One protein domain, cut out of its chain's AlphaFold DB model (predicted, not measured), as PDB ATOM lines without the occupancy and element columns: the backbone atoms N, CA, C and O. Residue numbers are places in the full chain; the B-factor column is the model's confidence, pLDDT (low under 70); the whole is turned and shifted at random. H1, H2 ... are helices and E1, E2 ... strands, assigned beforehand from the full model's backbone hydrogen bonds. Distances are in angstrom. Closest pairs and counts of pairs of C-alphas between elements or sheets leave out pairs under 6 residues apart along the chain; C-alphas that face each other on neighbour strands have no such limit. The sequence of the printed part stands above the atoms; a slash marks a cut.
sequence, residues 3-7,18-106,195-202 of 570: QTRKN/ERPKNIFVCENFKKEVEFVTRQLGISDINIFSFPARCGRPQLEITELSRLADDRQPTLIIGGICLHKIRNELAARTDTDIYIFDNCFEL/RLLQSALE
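What this domain is: This is residues 3 to 7, 18 to 106 and 195 to 202 of the 570 residues of an uncharacterized protein of Candidatus Marinimicrobia bacterium (UniProt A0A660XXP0). A twisted sheet of four parallel strands, ordered E2 E1 E3 E4, is the core, with H1, H4 and H5 over one face and H2 over the other. The printed part has 102 residues, with named elements in the order E1 H1 E2 H2 E3 H3 E4 H4 H5; the class is mixed. It is compact, with a radius of gyration of the C-alphas of 12.7 A, and spans 36 by 28 by 23 A.

How they stand to each other: In the sheet, E2, residues 46 to 50, neighbours E1, residues 22 to 26, with N 48 and O 23 2.8 A apart. E1 neighbours E3, residues 74 to 78, with N 75 and O 22 at 2.8 A. E3 neighbours E4, residues 95 to 99, with N 96 and O 74 at 2.9 A. H1, residues 27 to 39, is over E2 and E1, at a height over the sheet of 9.1 A. On the same face, H5, residues 195 to 201, is over E3, and H4, residues 103 to 106, only just so, with 3 C-alphas. H2, residues 61 to 69, is on the opposite face, over E1; H3, residues 86 to 90, only grazes the sheet. Every O i to N i+4 pair is within hydrogen-bond range in H3 and H5, 7 of 9 in H1 and 1 of 5 in H2, where 5 of 6 O i to N i+3 pairs are; H4 is too short for one.

Where its parts are: E1 begins at C-alpha 22 (235.589, 248.461, 177.700) and is 13.6 A long; H1 is 19.2 A. H5 ends at C-alpha 201 (235.720, 258.003, 181.157).

The domain as a whole: Residues 8 to 17 and 107 to 194 are not printed, with gaps of 14.1 A and 9.8 A between C-alphas. Of the links printed whole, none is long. The 14 residues under pLDDT 70 include 3 to 7 and 68 to 71.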
ATOM      1  N   GLN A   3     251.381 258.802 180.489       44.88
ATOM      2  CA  GLN A   3     250.246 258.644 179.583       44.88
ATOM      3  C   GLN A   3     250.793 258.637 178.153       44.88
ATOM      4  O   GLN A   3     251.512 259.555 177.764       44.88
ATOM      5  N   THR A   4     250.516 257.584 177.386       40.75
ATOM      6  CA  THR A   4     250.961 257.498 175.986       40.75
ATOM      7  C   THR A   4     249.721 257.634 175.113       40.75
ATOM      8  O   THR A   4     249.067 256.640 174.830       40.75
ATOM      9  N   ARG A   5     249.358 258.867 174.741       43.22
ATOM     10  CA  ARG A   5     248.272 259.134 173.784       43.22
ATOM     11  C   ARG A   5     248.889 259.468 172.429       43.22
ATOM     12  O   ARG A   5     249.695 260.393 172.338       43.22
ATOM     13  N   LYS A   6     248.551 258.712 171.382       38.94
ATOM     14  CA  LYS A   6     248.914 259.076 170.006       38.94
ATOM     15  C   LYS A   6     247.957 260.163 169.516       38.94
ATOM     16  O   LYS A   6     246.872 259.848 169.046       38.94
ATOM     17  N   ASN A   7     248.382 261.424 169.564       33.44
ATOM     18  CA  ASN A   7     247.830 262.442 168.669       33.44
ATOM     19  C   ASN A   7     248.478 262.245 167.295       33.44
ATOM     20  O   ASN A   7     249.578 262.737 167.051       33.44
ATOM     21  N   GLU A  18     235.676 259.741 171.838       63.84
ATOM     22  CA  GLU A  18     234.704 258.724 172.241       63.84
ATOM     23  C   GLU A  18     235.055 258.117 173.610       63.84
ATOM     24  O   GLU A  18     236.201 257.753 173.895       63.84
ATOM     25  N   ARG A  19     234.037 257.985 174.467       75.81
ATOM     26  CA  ARG A  19     234.133 257.347 175.783       75.81
ATOM     27  C   ARG A  19     234.533 255.866 175.650       75.81
ATOM     28  O   ARG A  19     233.929 255.159 174.840       75.81
ATOM     29  N   PRO A  20     235.452 255.349 176.491       82.56
ATOM     30  CA  PRO A  20     235.756 253.922 176.535       82.56
ATOM     31  C   PRO A  20     234.518 253.076 176.865       82.56
ATOM     32  O   PRO A  20     233.870 253.310 177.883       82.56
ATOM     33  N   LYS A  21     234.226 252.060 176.047       85.19
ATOM     34  CA  LYS A  21     233.161 251.063 176.281       85.19
ATOM     35  C   LYS A  21     233.652 249.839 177.046       85.19
ATOM     36  O   LYS A  21     232.858 249.129 177.657       85.19
ATOM     37  N   ASN A  22     234.960 249.594 177.029       88.94
ATOM     38  CA  ASN A  22     235.589 248.461 177.700       88.94
ATOM     39  C   ASN A  22     236.685 248.956 178.657       88.94
ATOM     40  O   ASN A  22     237.494 249.802 178.278       88.94
ATOM     41  N   ILE A  23     236.755 248.408 179.874       91.25
ATOM     42  CA  ILE A  23     237.857 248.634 180.824       91.25
ATOM     43  C   ILE A  23     238.551 247.305 181.105       91.25
ATOM     44  O   ILE A  23     237.895 246.342 181.488       91.25
ATOM     45  N   PHE A  24     239.875 247.261 180.977       91.56
ATOM     46  CA  PHE A  24     240.705 246.138 181.408       91.56
ATOM     47  C   PHE A  24     241.536 246.533 182.619       91.56
ATOM     48  O   PHE A  24     242.296 247.500 182.571       91.56
ATOM     49  N   VAL A  25     241.429 245.748 183.686       92.50
ATOM     50  CA  VAL A  25     242.193 245.949 184.920       92.50
ATOM     51  C   VAL A  25     242.692 244.616 185.479       92.50
ATOM     52  O   VAL A  25     242.216 243.547 185.109       92.50
ATOM     53  N   CYS A  26     243.670 244.647 186.376       91.12
ATOM     54  CA  CYS A  26     244.066 243.460 187.127       91.12
ATOM     55  C   CYS A  26     242.884 242.917 187.949       91.12
ATOM     56  O   CYS A  26     242.151 243.692 188.564       91.12
ATOM     57  N   GLU A  27     242.725 241.592 188.007       90.69
ATOM     58  CA  GLU A  27     241.665 240.931 188.791       90.69
ATOM     59  C   GLU A  27     241.602 241.381 190.263       90.69
ATOM     60  O   GLU A  27     240.505 241.561 190.790       90.69
ATOM     61  N   ASN A  28     242.747 241.713 190.876       90.56
ATOM     62  CA  ASN A  28     242.839 242.218 192.256       90.56
ATOM     63  C   ASN A  28     242.205 243.597 192.483       90.56
ATOM     64  O   ASN A  28     242.099 244.020 193.630       90.56
ATOM     65  N   PHE A  29     241.858 244.313 191.412       92.31
ATOM     66  CA  PHE A  29     241.215 245.629 191.451       92.31
ATOM     67  C   PHE A  29     239.866 245.638 190.719       92.31
ATOM     68  O   PHE A  29     239.252 246.693 190.547       92.31
ATOM     69  N   LYS A  30     239.396 244.478 190.238       91.81
ATOM     70  CA  LYS A  30     238.159 244.392 189.453       91.81
ATOM     71  C   LYS A  30     236.954 244.872 190.260       91.81
ATOM     72  O   LYS A  30     236.168 245.669 189.753       91.81
ATOM     73  N   LYS A  31     236.829 244.425 191.515       90.62
ATOM     74  CA  LYS A  31     235.723 244.811 192.406       90.62
ATOM     75  C   LYS A  31     235.720 246.321 192.659       90.62
ATOM     76  O   LYS A  31     234.665 246.945 192.628       90.62
ATOM     77  N   GLU A  32     236.897 246.906 192.861       91.81
ATOM     78  CA  GLU A  32     237.097 248.336 193.077       91.81
ATOM     79  C   GLU A  32     236.680 249.157 191.854       91.81
ATOM     80  O   GLU A  32     235.932 250.126 191.988       91.81
ATOM     81  N   VAL A  33     237.102 248.745 190.657       91.81
ATOM     82  CA  VAL A  33     236.717 249.402 189.399       91.81
ATOM     83  C   VAL A  33     235.214 249.272 189.147       91.81
ATOM     84  O   VAL A  33     234.575 250.263 188.794       91.81
ATOM     85  N   GLU A  34     234.619 248.100 189.372       91.25
ATOM     86  CA  GLU A  34     233.168 247.905 189.257       91.25
ATOM     87  C   GLU A  34     232.385 248.793 190.223       91.25
ATOM     88  O   GLU A  34     231.411 249.436 189.830       91.25
ATOM     89  N   PHE A  35     232.814 248.851 191.483       89.56
ATOM     90  CA  PHE A  35     232.169 249.664 192.503       89.56
ATOM     91  C   PHE A  35     232.225 251.153 192.153       89.56
ATOM     92  O   PHE A  35     231.200 251.836 192.180       89.56
ATOM     93  N   VAL A  36     233.397 251.648 191.753       89.31
ATOM     94  CA  VAL A  36     233.576 253.046 191.351       89.31
ATOM     95  C   VAL A  36     232.766 253.373 190.099       89.31
ATOM     96  O   VAL A  36     232.084 254.392 190.073       89.31
ATOM     97  N   THR A  37     232.771 252.507 189.085       88.56
ATOM     98  CA  THR A  37     232.022 252.741 187.838       88.56
ATOM     99  C   THR A  37     230.514 252.833 188.100       88.56
ATOM    100  O   THR A  37     229.851 253.732 187.582       88.56
ATOM    101  N   ARG A  38     229.981 251.986 188.998       87.19
ATOM    102  CA  ARG A  38     228.587 252.087 189.469       87.19
ATOM    103  C   ARG A  38     228.318 253.400 190.206       87.19
ATOM    104  O   ARG A  38     227.280 254.011 189.973       87.19
ATOM    105  N   GLN A  39     229.235 253.861 191.064       82.38
ATOM    106  CA  GLN A  39     229.091 255.147 191.766       82.38
ATOM    107  C   GLN A  39     229.092 256.358 190.828       82.38
ATOM    108  O   GLN A  39     228.514 257.388 191.168       82.38
ATOM    109  N   LEU A  40     229.745 256.249 189.673       81.12
ATOM    110  CA  LEU A  40     229.743 257.289 188.646       81.12
ATOM    111  C   LEU A  40     228.462 257.287 187.796       81.12
ATOM    112  O   LEU A  40     228.309 258.152 186.944       81.12
ATOM    113  N   GLY A  41     227.535 256.348 188.022       79.56
ATOM    114  CA  GLY A  41     226.282 256.258 187.268       79.56
ATOM    115  C   GLY A  41     226.467 255.768 185.831       79.56
ATOM    116  O   GLY A  41     225.601 255.992 184.989       79.56
ATOM    117  N   ILE A  42     227.590 255.108 185.542       78.44
ATOM    118  CA  ILE A  42     227.957 254.667 184.199       78.44
ATOM    119  C   ILE A  42     227.548 253.204 184.025       78.44
ATOM    120  O   ILE A  42     228.140 252.314 184.634       78.44
ATOM    121  N   SER A  43     226.521 252.946 183.215       71.38
ATOM    122  CA  SER A  43     225.968 251.597 183.010       71.38
ATOM    123  C   SER A  43     226.342 250.957 181.670       71.38
ATOM    124  O   SER A  43     226.050 249.784 181.460       71.38
ATOM    125  N   ASP A  44     226.968 251.704 180.762       81.50
ATOM    126  CA  ASP A  44     227.280 251.312 179.383       81.50
ATOM    127  C   ASP A  44     228.748 250.888 179.177       81.50
ATOM    128  O   ASP A  44     229.281 251.001 178.075       81.50
ATOM    129  N   ILE A  45     229.400 250.381 180.232       86.12
ATOM    130  CA  ILE A  45     230.804 249.950 180.208       86.12
ATOM    131  C   ILE A  45     230.944 248.486 180.622       86.12
ATOM    132  O   ILE A  45     230.480 248.072 181.685       86.12
ATOM    133  N   ASN A  46     231.677 247.716 179.820       89.12
ATOM    134  CA  ASN A  46     232.084 246.358 180.156       89.12
ATOM    135  C   ASN A  46     233.422 246.368 180.904       89.12
ATOM    136  O   ASN A  46     234.405 246.935 180.426       89.12
ATOM    137  N   ILE A  47     233.488 245.697 182.055       90.69
ATOM    138  CA  ILE A  47     234.713 245.595 182.857       90.69
ATOM    139  C   ILE A  47     235.271 244.176 182.746       90.69
ATOM    140  O   ILE A  47     234.666 243.198 183.193       90.69
ATOM    141  N   PHE A  48     236.458 244.074 182.162       91.56
ATOM    142  CA  PHE A  48     237.220 242.848 182.001       91.56
ATOM    143  C   PHE A  48     238.430 242.847 182.934       91.56
ATOM    144  O   PHE A  48     238.992 243.890 183.271       91.56
ATOM    145  N   SER A  49     238.849 241.651 183.342       91.00
ATOM    146  CA  SER A  49     240.041 241.473 184.162       91.00
ATOM    147  C   SER A  49     241.076 240.604 183.474       91.00
ATOM    148  O   SER A  49     240.721 239.616 182.834       91.00
ATOM    149  N   PHE A  50     242.348 240.947 183.651       89.69
ATOM    150  CA  PHE A  50     243.472 240.082 183.300       89.69
ATOM    151  C   PHE A  50     244.128 239.489 184.563       89.69
ATOM    152  O   PHE A  50     244.033 240.100 185.638       89.69
ATOM    153  N   PRO A  51     244.812 238.332 184.448       85.56
ATOM    154  CA  PRO A  51     245.418 237.646 185.591       85.56
ATOM    155  C   PRO A  51     246.426 238.519 186.350       85.56
ATOM    156  O   PRO A  51     247.208 239.253 185.734       85.56
ATOM    157  N   ALA A  52     246.474 238.406 187.680       81.81
ATOM    158  CA  ALA A  52     247.352 239.174 188.568       81.81
ATOM    159  C   ALA A  52     248.826 238.728 188.533       81.81
ATOM    160  O   ALA A  52     249.445 238.431 189.556       81.81
ATOM    161  N   ARG A  53     249.441 238.722 187.350       74.31
ATOM    162  CA  ARG A  53     250.854 238.362 187.182       74.31
ATOM    163  C   ARG A  53     251.681 239.622 186.999       74.31
ATOM    164  O   ARG A  53     251.737 240.194 185.913       74.31
ATOM    165  N   CYS A  54     252.372 240.038 188.060       73.50
ATOM    166  CA  CYS A  54     253.296 241.182 188.060       73.50
ATOM    167  C   CYS A  54     254.610 240.871 187.305       73.50
ATOM    168  O   CYS A  54     255.702 241.126 187.805       73.50
ATOM    169  N   GLY A  55     254.508 240.273 186.111       59.69
ATOM    170  CA  GLY A  55     255.631 239.935 185.233       59.69
ATOM    171  C   GLY A  55     256.127 238.486 185.299       59.69
ATOM    172  O   GLY A  55     257.180 238.207 184.726       59.69
ATOM    173  N   ARG A  56     255.424 237.559 185.976       65.06
ATOM    174  CA  ARG A  56     255.837 236.143 186.096       65.06
ATOM    175  C   ARG A  56     254.658 235.144 186.033       65.06
ATOM    176  O   ARG A  56     253.963 235.001 187.036       65.06
ATOM    177  N   PRO A  57     254.474 234.406 184.918       73.62
ATOM    178  CA  PRO A  57     254.951 234.738 183.568       73.62
ATOM    179  C   PRO A  57     254.434 236.110 183.099       73.62
ATOM    180  O   PRO A  57     253.483 236.654 183.663       73.62
ATOM    181  N   GLN A  58     255.103 236.700 182.106       77.25
ATOM    182  CA  GLN A  58     254.677 237.977 181.526       77.25
ATOM    183  C   GLN A  58     253.325 237.828 180.820       77.25
ATOM    184  O   GLN A  58     253.009 236.757 180.309       77.25
ATOM    185  N   LEU A  59     252.535 238.903 180.820       84.00
ATOM    186  CA  LEU A  59     251.230 238.938 180.166       84.00
ATOM    187  C   LEU A  59     251.405 238.984 178.642       84.00
ATOM    188  O   LEU A  59     252.222 239.762 178.147       84.00
ATOM    189  N   GLU A  60     250.637 238.177 177.917       85.38
ATOM    190  CA  GLU A  60     250.584 238.172 176.455       85.38
ATOM    191  C   GLU A  60     249.321 238.890 175.963       85.38
ATOM    192  O   GLU A  60     248.262 238.819 176.588       85.38
ATOM    193  N   ILE A  61     249.394 239.553 174.805       82.00
ATOM    194  CA  ILE A  61     248.249 240.302 174.259       82.00
ATOM    195  C   ILE A  61     247.045 239.396 173.951       82.00
ATOM    196  O   ILE A  61     245.901 239.835 174.029       82.00
ATOM    197  N   THR A  62     247.280 238.112 173.669       81.38
ATOM    198  CA  THR A  62     246.232 237.104 173.437       81.38
ATOM    199  C   THR A  62     245.367 236.843 174.669       81.38
ATOM    200  O   THR A  62     244.231 236.400 174.537       81.38
ATOM    201  N   GLU A  63     245.882 237.121 175.869       79.81
ATOM    202  CA  GLU A  63     245.128 236.997 177.125       79.81
ATOM    203  C   GLU A  63     244.147 238.157 177.321       79.81
ATOM    204  O   GLU A  63     243.225 238.074 178.128       79.81
ATOM    205  N   LEU A  64     244.295 239.211 176.518       81.44
ATOM    206  CA  LEU A  64     243.325 240.278 176.339       81.44
ATOM    207  C   LEU A  64     242.455 239.985 175.100       81.44
ATOM    208  O   LEU A  64     242.235 240.858 174.270       81.44
ATOM    209  N   SER A  65     241.972 238.748 174.946       68.94
ATOM    210  CA  SER A  65     241.299 238.238 173.733       68.94
ATOM    211  C   SER A  65     240.195 239.150 173.184       68.94
ATOM    212  O   SER A  65     240.113 239.385 171.984       68.94
ATOM    213  N   ARG A  66     239.408 239.763 174.071       72.00
ATOM    214  CA  ARG A  66     238.357 240.735 173.731       72.00
ATOM    215  C   ARG A  66     238.876 241.987 173.015       72.00
ATOM    216  O   ARG A  66     238.174 242.505 172.156       72.00
ATOM    217  N   LEU A  67     240.098 242.435 173.312       72.75
ATOM    218  CA  LEU A  67     240.745 243.516 172.563       72.75
ATOM    219  C   LEU A  67     241.058 243.087 171.123       72.75
ATOM    220  O   LEU A  67     241.086 243.931 170.236       72.75
ATOM    221  N   ALA A  68     241.313 241.807 170.843       61.09
ATOM    222  CA  ALA A  68     241.586 241.351 169.477       61.09
ATOM    223  C   ALA A  68     240.330 241.331 168.589       61.09
ATOM    224  O   ALA A  68     240.444 241.625 167.398       61.09
ATOM    225  N   ASP A  69     239.165 241.054 169.179       63.34
ATOM    226  CA  ASP A  69     237.903 240.870 168.454       63.34
ATOM    227  C   ASP A  69     237.066 242.155 168.324       63.34
ATOM    228  O   ASP A  69     236.304 242.298 167.368       63.34
ATOM    229  N   ASP A  70     237.201 243.099 169.260       63.00
ATOM    230  CA  ASP A  70     236.356 244.293 169.362       63.00
ATOM    231  C   ASP A  70     237.207 245.568 169.219       63.00
ATOM    232  O   ASP A  70     238.001 245.902 170.098       63.00
ATOM    233  N   ARG A  71     237.061 246.297 168.101       69.19
ATOM    234  CA  ARG A  71     237.720 247.606 167.858       69.19
ATOM    235  C   ARG A  71     236.993 248.759 168.561       69.19
ATOM    236  O   ARG A  71     236.806 249.834 167.995       69.19
ATOM    237  N   GLN A  72     236.478 248.499 169.758       78.56
ATOM    238  CA  GLN A  72     235.792 249.505 170.558       78.56
ATOM    239  C   GLN A  72     236.788 250.315 171.391       78.56
ATOM    240  O   GLN A  72     237.776 249.747 171.870       78.56
ATOM    241  N   PRO A  73     236.490 251.604 171.648       83.88
ATOM    242  CA  PRO A  73     237.258 252.428 172.572       83.88
ATOM    243  C   PRO A  73     237.466 251.702 173.905       83.88
ATOM    244  O   PRO A  73     236.506 251.357 174.600       83.88
ATOM    245  N   THR A  74     238.721 251.425 174.246       86.44
ATOM    246  CA  THR A  74     239.081 250.581 175.389       86.44
ATOM    247  C   THR A  74     240.065 251.293 176.310       86.44
ATOM    248  O   THR A  74     241.049 251.867 175.860       86.44
ATOM    249  N   LEU A  75     239.832 251.211 177.618       88.44
ATOM    250  CA  LEU A  75     240.723 251.709 178.659       88.44
ATOM    251  C   LEU A  75     241.456 250.538 179.316       88.44
ATOM    252  O   LEU A  75     240.826 249.632 179.855       88.44
ATOM    253  N   ILE A  76     242.785 250.555 179.320       88.88
ATOM    254  CA  ILE A  76     243.606 249.538 179.985       88.88
ATOM    255  C   ILE A  76     244.354 250.177 181.147       88.88
ATOM    256  O   ILE A  76     245.079 251.157 180.977       88.88
ATOM    257  N   ILE A  77     244.206 249.593 182.332       90.12
ATOM    258  CA  ILE A  77     244.788 250.081 183.577       90.12
ATOM    259  C   ILE A  77     245.639 248.976 184.199       90.12
ATOM    260  O   ILE A  77     245.151 247.882 184.486       90.12
ATOM    261  N   GLY A  78     246.914 249.252 184.459       85.81
ATOM    262  CA  GLY A  78     247.784 248.281 185.111       85.81
ATOM    263  C   GLY A  78     249.128 248.845 185.540       85.81
ATOM    264  O   GLY A  78     249.399 250.034 185.422       85.81
ATOM    265  N   GLY A  79     249.969 247.968 186.079       85.25
ATOM    266  CA  GLY A  79     251.316 248.315 186.520       85.25
ATOM    267  C   GLY A  79     252.388 247.732 185.603       85.25
ATOM    268  O   GLY A  79     252.190 247.545 184.400       85.25
ATOM    269  N   ILE A  80     253.496 247.317 186.217       80.44
ATOM    270  CA  ILE A  80     254.619 246.646 185.548       80.44
ATOM    271  C   ILE A  80     254.219 245.409 184.720       80.44
ATOM    272  O   ILE A  80     254.898 245.066 183.753       80.44
ATOM    273  N   CYS A  81     253.093 244.763 185.044       82.38
ATOM    274  CA  CYS A  81     252.553 243.619 184.303       82.38
ATOM    275  C   CYS A  81     252.288 243.909 182.815       82.38
ATOM    276  O   CYS A  81     252.371 242.991 182.002       82.38
ATOM    277  N   LEU A  82     252.024 245.168 182.447       84.44
ATOM    278  CA  LEU A  82     251.727 245.574 181.071       84.44
ATOM    279  C   LEU A  82     252.970 245.998 180.273       84.44
ATOM    280  O   LEU A  82     252.859 246.319 179.092       84.44
ATOM    281  N   HIS A  83     254.161 246.017 180.882       82.50
ATOM    282  CA  HIS A  83     255.341 246.634 180.271       82.50
ATOM    283  C   HIS A  83     255.778 245.957 178.959       82.50
ATOM    284  O   HIS A  83     256.154 246.650 178.018       82.50
ATOM    285  N   LYS A  84     255.668 244.621 178.870       81.94
ATOM    286  CA  LYS A  84     256.024 243.836 177.670       81.94
ATOM    287  C   LYS A  84     255.143 244.195 176.471       81.94
ATOM    288  O   LYS A  84     255.647 244.489 175.393       81.94
ATOM    289  N   ILE A  85     253.830 244.215 176.688       82.88
ATOM    290  CA  ILE A  85     252.824 244.453 175.645       82.88
ATOM    291  C   ILE A  85     252.539 245.943 175.421       82.88
ATOM    292  O   ILE A  85     251.755 246.292 174.545       82.88
ATOM    293  N   ARG A  86     253.192 246.849 176.165       81.62
ATOM    294  CA  ARG A  86     252.990 248.306 176.077       81.62
ATOM    295  C   ARG A  86     253.071 248.829 174.645       81.62
ATOM    296  O   ARG A  86     252.233 249.634 174.252       81.62
ATOM    297  N   ASN A  87     254.077 248.399 173.885       78.81
ATOM    298  CA  ASN A  87     254.293 248.881 172.520       78.81
ATOM    299  C   ASN A  87     253.221 248.361 171.552       78.81
ATOM    300  O   ASN A  87     252.782 249.104 170.678       78.81
ATOM    301  N   GLU A  88     252.772 247.118 171.736       81.81
ATOM    302  CA  GLU A  88     251.690 246.513 170.947       81.81
ATOM    303  C   GLU A  88     250.340 247.170 171.253       81.81
ATOM    304  O   GLU A  88     249.567 247.462 170.343       81.81
ATOM    305  N   LEU A  89     250.082 247.478 172.526       79.25
ATOM    306  CA  LEU A  89     248.886 248.202 172.948       79.25
ATOM    307  C   LEU A  89     248.906 249.653 172.438       79.25
ATOM    308  O   LEU A  89     247.920 250.112 171.875       79.25
ATOM    309  N   ALA A  90     250.038 250.358 172.546       71.62
ATOM    310  CA  ALA A  90     250.194 251.731 172.049       71.62
ATOM    311  C   ALA A  90     250.176 251.834 170.509       71.62
ATOM    312  O   ALA A  90     250.088 252.928 169.941       71.62
ATOM    313  N   ALA A  91     250.292 250.707 169.801       74.56
ATOM    314  CA  ALA A  91     250.118 250.664 168.357       74.56
ATOM    315  C   ALA A  91     248.647 250.846 167.941       74.56
ATOM    316  O   ALA A  91     248.412 251.312 166.826       74.56
ATOM    317  N   ARG A  92     247.691 250.541 168.830       75.44
ATOM    318  CA  ARG A  92     246.245 250.633 168.587       75.44
ATOM    319  C   ARG A  92     245.732 252.057 168.799       75.44
ATOM    320  O   ARG A  92     246.195 252.768 169.684       75.44
ATOM    321  N   THR A  93     244.806 252.481 167.946       65.75
ATOM    322  CA  THR A  93     244.267 253.854 167.893       65.75
ATOM    323  C   THR A  93     243.129 254.102 168.882       65.75
ATOM    324  O   THR A  93     242.891 255.228 169.293       65.75
ATOM    325  N   ASP A  94     242.469 253.028 169.284       75.69
ATOM    326  CA  ASP A  94     241.199 252.947 170.001       75.69
ATOM    327  C   ASP A  94     241.425 252.427 171.434       75.69
ATOM    328  O   ASP A  94     240.566 251.805 172.056       75.69
ATOM    329  N   THR A  95     242.632 252.639 171.972       79.00
ATOM    330  CA  THR A  95     243.038 252.149 173.292       79.00
ATOM    331  C   THR A  95     243.775 253.224 174.092       79.00
ATOM    332  O   THR A  95     244.888 253.617 173.745       79.00
ATOM    333  N   ASP A  96     243.181 253.652 175.205       81.31
ATOM    334  CA  ASP A  96     243.827 254.490 176.215       81.31
ATOM    335  C   ASP A  96     244.483 253.594 177.277       81.31
ATOM    336  O   ASP A  96     243.878 252.646 177.778       81.31
ATOM    337  N   ILE A  97     245.741 253.875 177.629       80.56
ATOM    338  CA  ILE A  97     246.535 253.005 178.509       80.56
ATOM    339  C   ILE A  97     247.134 253.811 179.660       80.56
ATOM    340  O   ILE A  97     247.875 254.776 179.447       80.56
ATOM    341  N   TYR A  98     246.885 253.346 180.883       83.69
ATOM    342  CA  TYR A  98     247.483 253.849 182.115       83.69
ATOM    343  C   TYR A  98     248.391 252.783 182.720       83.69
ATOM    344  O   TYR A  98     247.924 251.750 183.203       83.69
ATOM    345  N   ILE A  99     249.698 253.054 182.685       83.00
ATOM    346  CA  ILE A  99     250.728 252.187 183.261       83.00
ATOM    347  C   ILE A  99     251.361 252.892 184.457       83.00
ATOM    348  O   ILE A  99     251.936 253.978 184.319       83.00
ATOM    349  N   PHE A 100     251.250 252.252 185.615       84.06
ATOM    350  CA  PHE A 100     251.877 252.656 186.868       84.06
ATOM    351  C   PHE A 100     253.176 251.883 187.105       84.06
ATOM    352  O   PHE A 100     253.356 250.778 186.582       84.06
ATOM    353  N   ASP A 101     254.074 252.440 187.919       80.38
ATOM    354  CA  ASP A 101     255.274 251.708 188.334       80.38
ATOM    355  C   ASP A 101     254.874 250.605 189.328       80.38
ATOM    356  O   ASP A 101     255.400 249.491 189.287       80.38
ATOM    357  N   ASN A 102     253.857 250.879 190.151       81.88
ATOM    358  CA  ASN A 102     253.206 249.918 191.025       81.88
ATOM    359  C   ASN A 102     251.669 249.993 190.911       81.88
ATOM    360  O   ASN A 102     251.088 251.073 190.924       81.88
ATOM    361  N   CYS A 103     250.978 248.850 190.842       85.81
ATOM    362  CA  CYS A 103     249.513 248.815 190.770       85.81
ATOM    363  C   CYS A 103     248.814 249.398 192.013       85.81
ATOM    364  O   CYS A 103     247.685 249.867 191.892       85.81
ATOM    365  N   PHE A 104     249.476 249.453 193.176       88.25
ATOM    366  CA  PHE A 104     248.941 250.123 194.369       88.25
ATOM    367  C   PHE A 104     248.768 251.642 194.182       88.25
ATOM    368  O   PHE A 104     248.000 252.261 194.919       88.25
ATOM    369  N   GLU A 105     249.388 252.236 193.151       85.62
ATOM    370  CA  GLU A 105     249.177 253.641 192.772       85.62
ATOM    371  C   GLU A 105     247.728 253.953 192.350       85.62
ATOM    372  O   GLU A 105     247.329 255.114 192.281       85.62
ATOM    373  N   LEU A 106     246.917 252.920 192.088       85.69
ATOM    374  CA  LEU A 106     245.491 253.068 191.792       85.69
ATOM    375  C   LEU A 106     244.682 253.595 192.972       85.69
ATOM    376  O   LEU A 106     243.679 254.279 192.779       85.69
ATOM    377  N   ARG A 195     238.779 259.340 190.925       79.00
ATOM    378  CA  ARG A 195     239.311 260.460 190.145       79.00
ATOM    379  C   ARG A 195     239.966 259.999 188.842       79.00
ATOM    380  O   ARG A 195     239.760 260.624 187.804       79.00
ATOM    381  N   LEU A 196     240.740 258.913 188.886       83.12
ATOM    382  CA  LEU A 196     241.363 258.341 187.691       83.12
ATOM    383  C   LEU A 196     240.304 257.911 186.666       83.12
ATOM    384  O   LEU A 196     240.400 258.283 185.499       83.12
ATOM    385  N   LEU A 197     239.287 257.164 187.105       85.56
ATOM    386  CA  LEU A 197     238.221 256.680 186.228       85.56
ATOM    387  C   LEU A 197     237.336 257.817 185.711       85.56
ATOM    388  O   LEU A 197     237.026 257.827 184.528       85.56
ATOM    389  N   GLN A 198     237.008 258.817 186.530       81.56
ATOM    390  CA  GLN A 198     236.308 260.025 186.073       81.56
ATOM    391  C   GLN A 198     237.082 260.733 184.958       81.56
ATOM    392  O   GLN A 198     236.530 261.004 183.896       81.56
ATOM    393  N   SER A 199     238.382 260.965 185.166       79.12
ATOM    394  CA  SER A 199     239.230 261.619 184.167       79.12
ATOM    395  C   SER A 199     239.372 260.809 182.877       79.12
ATOM    396  O   SER A 199     239.591 261.400 181.821       79.12
ATOM    397  N   ALA A 200     239.317 259.479 182.955       80.19
ATOM    398  CA  ALA A 200     239.481 258.604 181.800       80.19
ATOM    399  C   ALA A 200     238.169 258.364 181.034       80.19
ATOM    400  O   ALA A 200     238.203 258.174 179.822       80.19
ATOM    401  N   LEU A 201     237.024 258.361 181.725       79.94
ATOM    402  CA  LEU A 201     235.720 258.003 181.157       79.94
ATOM    403  C   LEU A 201     234.870 259.205 180.744       79.94
ATOM    404  O   LEU A 201     233.896 259.019 180.020       79.94
ATOM    405  N   GLU A 202     235.204 260.414 181.190       71.06
ATOM    406  CA  GLU A 202     234.527 261.646 180.775       71.06
ATOM    407  C   GLU A 202     235.542 262.755 180.427       71.06
ATOM    408  O   GLU A 202     235.678 263.756 181.140       71.06
TER     409      GLU A 202